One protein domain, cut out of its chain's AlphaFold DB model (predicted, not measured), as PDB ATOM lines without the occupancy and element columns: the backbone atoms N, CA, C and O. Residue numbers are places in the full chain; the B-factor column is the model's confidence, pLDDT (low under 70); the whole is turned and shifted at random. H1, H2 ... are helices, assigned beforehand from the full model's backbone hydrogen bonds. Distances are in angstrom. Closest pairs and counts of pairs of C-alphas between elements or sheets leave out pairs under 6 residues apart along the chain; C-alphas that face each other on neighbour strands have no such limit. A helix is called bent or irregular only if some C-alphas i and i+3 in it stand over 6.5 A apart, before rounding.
ATOM      1  N   SER A 355     195.141 289.036 250.307       60.44
ATOM      2  CA  SER A 355     196.005 288.429 249.282       60.44
ATOM      3  C   SER A 355     197.224 287.652 249.806       60.44
ATOM      4  O   SER A 355     197.769 286.836 249.067       60.44
ATOM      5  N   GLU A 356     197.678 287.887 251.041       72.94
ATOM      6  CA  GLU A 356     198.855 287.225 251.636       72.94
ATOM      7  C   GLU A 356     198.547 285.829 252.194       72.94
ATOM      8  O   GLU A 356     199.459 285.051 252.474       72.94
ATOM      9  N   VAL A 357     197.268 285.480 252.366       84.56
ATOM     10  CA  VAL A 357     196.880 284.168 252.893       84.56
ATOM     11  C   VAL A 357     197.099 283.093 251.817       84.56
ATOM     12  O   VAL A 357     196.433 283.139 250.776       84.56
ATOM     13  N   PRO A 358     197.955 282.074 252.055       86.56
ATOM     14  CA  PRO A 358     198.234 281.041 251.062       86.56
ATOM     15  C   PRO A 358     196.956 280.340 250.593       86.56
ATOM     16  O   PRO A 358     196.177 279.844 251.409       86.56
ATOM     17  N   GLY A 359     196.743 280.322 249.274       88.62
ATOM     18  CA  GLY A 359     195.561 279.753 248.621       88.62
ATOM     19  C   GLY A 359     194.400 280.727 248.366       88.62
ATOM     20  O   GLY A 359     193.497 280.365 247.619       88.62
ATOM     21  N   ILE A 360     194.391 281.960 248.902       92.25
ATOM     22  CA  ILE A 360     193.317 282.920 248.559       92.25
ATOM     23  C   ILE A 360     193.419 283.378 247.107       92.25
ATOM     24  O   ILE A 360     192.396 283.408 246.430       92.25
ATOM     25  N   LYS A 361     194.630 283.650 246.603       93.12
ATOM     26  CA  LYS A 361     194.817 284.070 245.208       93.12
ATOM     27  C   LYS A 361     194.218 283.066 244.213       93.12
ATOM     28  O   LYS A 361     193.444 283.463 243.359       93.12
ATOM     29  N   GLU A 362     194.489 281.772 244.381       93.62
ATOM     30  CA  GLU A 362     193.949 280.715 243.511       93.62
ATOM     31  C   GLU A 362     192.409 280.652 243.541       93.62
ATOM     32  O   GLU A 362     191.765 280.436 242.515       93.62
ATOM     33  N   ILE A 363     191.803 280.867 244.714       95.19
ATOM     34  CA  ILE A 363     190.343 280.915 244.869       95.19
ATOM     35  C   ILE A 363     189.767 282.169 244.198       95.19
ATOM     36  O   ILE A 363     188.702 282.089 243.590       95.19
ATOM     37  N   ASP A 364     190.465 283.303 244.267       95.25
ATOM     38  CA  ASP A 364     190.043 284.565 243.653       95.25
ATOM     39  C   ASP A 364     190.210 284.549 242.126       95.25
ATOM     40  O   ASP A 364     189.297 284.969 241.415       95.25
ATOM     41  N   ASP A 365     191.291 283.956 241.613       94.88
ATOM     42  CA  ASP A 365     191.496 283.688 240.186       94.88
ATOM     43  C   ASP A 365     190.370 282.767 239.647       94.88
ATOM     44  O   ASP A 365     189.763 283.041 238.609       94.88
ATOM     45  N   LYS A 366     189.994 281.716 240.398       94.94
ATOM     46  CA  LYS A 366     188.874 280.810 240.057       94.94
ATOM     47  C   LYS A 366     187.488 281.456 240.195       94.94
ATOM     48  O   LYS A 366     186.582 281.108 239.435       94.94
ATOM     49  N   LEU A 367     187.304 282.402 241.122       94.06
ATOM     50  CA  LEU A 367     186.089 283.222 241.242       94.06
ATOM     51  C   LEU A 367     185.951 284.217 240.080       94.06
ATOM     52  O   LEU A 367     184.832 284.465 239.633       94.06
ATOM     53  N   GLY A 368     187.072 284.762 239.599       92.88
ATOM     54  CA  GLY A 368     187.134 285.671 238.453       92.88
ATOM     55  C   GLY A 368     186.922 284.995 237.096       92.88
ATOM     56  O   GLY A 368     186.566 285.676 236.136       92.88
ATOM     57  N   SER A 369     187.095 283.670 237.002       93.94
ATOM     58  CA  SER A 369     186.899 282.937 235.746       93.94
ATOM     59  C   SER A 369     185.476 283.078 235.190       93.94
ATOM     60  O   SER A 369     184.478 283.020 235.914       93.94
ATOM     61  N   THR A 370     185.364 283.187 233.868       90.44
ATOM     62  CA  THR A 370     184.088 283.101 233.145       90.44
ATOM     63  C   THR A 370     183.547 281.672 233.077       90.44
ATOM     64  O   THR A 370     182.338 281.505 232.948       90.44
ATOM     65  N   THR A 371     184.402 280.651 233.210       93.94
ATOM     66  CA  THR A 371     184.024 279.233 233.065       93.94
ATOM     67  C   THR A 371     183.386 278.619 234.308       93.94
ATOM     68  O   THR A 371     182.643 277.652 234.179       93.94
ATOM     69  N   THR A 372     183.651 279.154 235.504       92.38
ATOM     70  CA  THR A 372     183.161 278.563 236.757       92.38
ATOM     71  C   THR A 372     181.675 278.852 236.976       92.38
ATOM     72  O   THR A 372     181.218 279.998 236.849       92.38
ATOM     73  N   THR A 373     180.908 277.811 237.308       96.56
ATOM     74  CA  THR A 373     179.446 277.893 237.451       96.56
ATOM     75  C   THR A 373     179.023 278.703 238.681       96.56
ATOM     76  O   THR A 373     179.820 279.028 239.565       96.56
ATOM     77  N   LEU A 374     177.738 279.062 238.764       95.81
ATOM     78  CA  LEU A 374     177.222 279.877 239.868       95.81
ATOM     79  C   LEU A 374     177.315 279.163 241.231       95.81
ATOM     80  O   LEU A 374     177.569 279.820 242.245       95.81
ATOM     81  N   ASP A 375     177.173 277.836 241.266       96.94
ATOM     82  CA  ASP A 375     177.305 277.058 242.501       96.94
ATOM     83  C   ASP A 375     178.769 276.729 242.846       96.94
ATOM     84  O   ASP A 375     179.129 276.778 244.024       96.94
ATOM     85  N   GLU A 376     179.663 276.570 241.860       96.75
ATOM     86  CA  GLU A 376     181.117 276.603 242.102       96.75
ATOM     87  C   GLU A 376     181.553 277.942 242.702       96.75
ATOM     88  O   GLU A 376     182.260 277.968 243.706       96.75
ATOM     89  N   LYS A 377     181.085 279.071 242.156       97.06
ATOM     90  CA  LYS A 377     181.379 280.411 242.694       97.06
ATOM     91  C   LYS A 377     180.866 280.579 244.127       97.06
ATOM     92  O   LYS A 377     181.539 281.197 244.955       97.06
ATOM     93  N   ARG A 378     179.728 279.970 244.480       97.44
ATOM     94  CA  ARG A 378     179.257 279.891 245.876       97.44
ATOM     95  C   ARG A 378     180.176 279.030 246.747       97.44
ATOM     96  O   ARG A 378     180.526 279.465 247.846       97.44
ATOM     97  N   ALA A 379     180.601 277.859 246.274       97.62
ATOM     98  CA  ALA A 379     181.516 276.972 246.995       97.62
ATOM     99  C   ALA A 379     182.892 277.627 247.234       97.62
ATOM    100  O   ALA A 379     183.358 277.678 248.375       97.62
ATOM    101  N   LEU A 380     183.484 278.227 246.199       97.62
ATOM    102  CA  LEU A 380     184.731 278.993 246.254       97.62
ATOM    103  C   LEU A 380     184.625 280.174 247.231       97.62
ATOM    104  O   LEU A 380     185.502 280.362 248.073       97.62
ATOM    105  N   LEU A 381     183.518 280.927 247.225       97.38
ATOM    106  CA  LEU A 381     183.303 282.022 248.178       97.38
ATOM    107  C   LEU A 381     183.188 281.528 249.637       97.38
ATOM    108  O   LEU A 381     183.628 282.216 250.565       97.38
ATOM    109  N   ILE A 382     182.625 280.337 249.865       97.62
ATOM    110  CA  ILE A 382     182.604 279.682 251.184       97.62
ATOM    111  C   ILE A 382     184.021 279.234 251.582       97.62
ATOM    112  O   ILE A 382     184.429 279.452 252.728       97.62
ATOM    113  N   GLN A 383     184.795 278.677 250.646       97.44
ATOM    114  CA  GLN A 383     186.190 278.274 250.841       97.44
ATOM    115  C   GLN A 383     187.077 279.480 251.192       97.44
ATOM    116  O   GLN A 383     187.756 279.439 252.220       97.44
ATOM    117  N   ARG A 384     186.975 280.594 250.449       96.81
ATOM    118  CA  ARG A 384     187.636 281.882 250.739       96.81
ATOM    119  C   ARG A 384     187.353 282.337 252.171       96.81
ATOM    120  O   ARG A 384     188.267 282.570 252.957       96.81
ATOM    121  N   LYS A 385     186.072 282.382 252.562       96.44
ATOM    122  CA  LYS A 385     185.639 282.785 253.916       96.44
ATOM    123  C   LYS A 385     186.150 281.838 255.013       96.44
ATOM    124  O   LYS A 385     186.464 282.298 256.112       96.44
ATOM    125  N   LYS A 386     186.254 280.531 254.742       97.25
ATOM    126  CA  LYS A 386     186.852 279.535 255.654       97.25
ATOM    127  C   LYS A 386     188.362 279.764 255.808       97.25
ATOM    128  O   LYS A 386     188.866 279.704 256.928       97.25
ATOM    129  N   LEU A 387     189.055 280.075 254.714       96.19
ATOM    130  CA  LEU A 387     190.499 280.300 254.664       96.19
ATOM    131  C   LEU A 387     190.911 281.594 255.393       96.19
ATOM    132  O   LEU A 387     191.735 281.525 256.305       96.19
ATOM    133  N   ILE A 388     190.236 282.724 255.134       95.19
ATOM    134  CA  ILE A 388     190.423 283.992 255.880       95.19
ATOM    135  C   ILE A 388     190.218 283.773 257.388       95.19
ATOM    136  O   ILE A 388     191.038 284.191 258.208       95.19
ATOM    137  N   ARG A 389     189.146 283.070 257.783       96.06
ATOM    138  CA  ARG A 389     188.853 282.772 259.199       96.06
ATOM    139  C   ARG A 389     189.919 281.881 259.851       96.06
ATOM    140  O   ARG A 389     190.124 281.957 261.060       96.06
ATOM    141  N   ASN A 390     190.589 281.027 259.083       94.69
ATOM    142  CA  ASN A 390     191.691 280.210 259.586       94.69
ATOM    143  C   ASN A 390     192.976 281.033 259.743       94.69
ATOM    144  O   ASN A 390     193.631 280.914 260.777       94.69
ATOM    145  N   ALA A 391     193.291 281.913 258.789       94.00
ATOM    146  CA  ALA A 391     194.423 282.834 258.885       94.00
ATOM    147  C   ALA A 391     194.289 283.789 260.082       94.00
ATOM    148  O   ALA A 391     195.177 283.835 260.932       94.00
ATOM    149  N   LYS A 392     193.136 284.459 260.233       93.94
ATOM    150  CA  LYS A 392     192.896 285.396 261.349       93.94
ATOM    151  C   LYS A 392     192.949 284.707 262.723       93.94
ATOM    152  O   LYS A 392     193.435 285.309 263.675       93.94
ATOM    153  N   ARG A 393     192.569 283.422 262.824       93.62
ATOM    154  CA  ARG A 393     192.789 282.617 264.045       93.62
ATOM    155  C   ARG A 393     194.261 282.260 264.277       93.62
ATOM    156  O   ARG A 393     194.715 282.360 265.411       93.62
ATOM    157  N   ARG A 394     195.017 281.874 263.241       92.25
ATOM    158  CA  ARG A 394     196.467 281.606 263.362       92.25
ATOM    159  C   ARG A 394     197.229 282.839 263.857       92.25
ATOM    160  O   ARG A 394     198.034 282.710 264.772       92.25
ATOM    161  N   GLU A 395     196.921 284.024 263.330       90.69
ATOM    162  CA  GLU A 395     197.525 285.277 263.801       90.69
ATOM    163  C   GLU A 395     197.123 285.630 265.244       90.69
ATOM    164  O   GLU A 395     197.972 286.070 266.013       90.69
ATOM    165  N   GLN A 396     195.882 285.364 265.671       90.75
ATOM    166  CA  GLN A 396     195.494 285.521 267.084       90.75
ATOM    167  C   GLN A 396     196.295 284.599 268.020       90.75
ATOM    168  O   GLN A 396     196.832 285.077 269.017       90.75
ATOM    169  N   TYR A 397     196.454 283.313 267.683       90.94
ATOM    170  CA  TYR A 397     197.282 282.392 268.477       90.94
ATOM    171  C   TYR A 397     198.766 282.793 268.497       90.94
ATOM    172  O   TYR A 397     199.432 282.653 269.520       90.94
TER     173      TYR A 397
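This is residues 355 to 397 of the 673 residues of an uncharacterized protein of Cyberlindnera jadinii (strain ATCC 18201 / CBS 1600 / BCRC 20928 / JCM 3617 / NBRC 0987 / NRRL Y-1542) (UniProt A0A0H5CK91). A helical hairpin with unequal arms: one long, straight helix, H2, and a much shorter helix, H1, that folds back beside the half of H2 nearest the turn, while the far end of H2 runs on past it. H2 makes the long axis of the whole, a rod whose C-alphas span 38 by 17 by 8 A. The printed part has 43 residues with two named helices, H1 then H2, and no named strand; the class is all helix. It is only just loose, close to compact, with a radius of gyration of the C-alphas of 11.3 A.

H2, residues 374 to 397, is the longest helix. H1, residues 360 to 368, touches it, with 13 pairs of C-alphas within 8 A. The closest C-alphas of the two are those of Leu 367 and Lys 377, 5.7 A apart. H2 touches H1 with residues 377 to 388 alone. Their lines stand at a shallow tilt of 19 degrees, and they run opposite ways, a helical hairpin. Their centres are 11.6 A apart. In H1 and H2 every O i to N i+4 pair is within hydrogen-bond range.

H2 measures 35.0 A from C-alpha 374 at (177.222, 279.877, 239.868) to C-alpha 397 at (197.282, 282.392, 268.477). H1 begins with C-alpha 360 at (193.317, 282.920, 248.559) and measures 12.2 A from first to last C-alpha. Neither helix is bent. Residues 355 to 359 come before H1.

The two C-alphas farthest apart are those of Thr 371 and Tyr 397, at 37.9 A. The C-alphas of Ser 355 and Tyr 397, the first and last printed, are 20.2 A apart. The printed part has no cut. The link from H1 to H2, five residues, is tight. The mean pLDDT of the printed part is 93.0, and residue 355 is under 70.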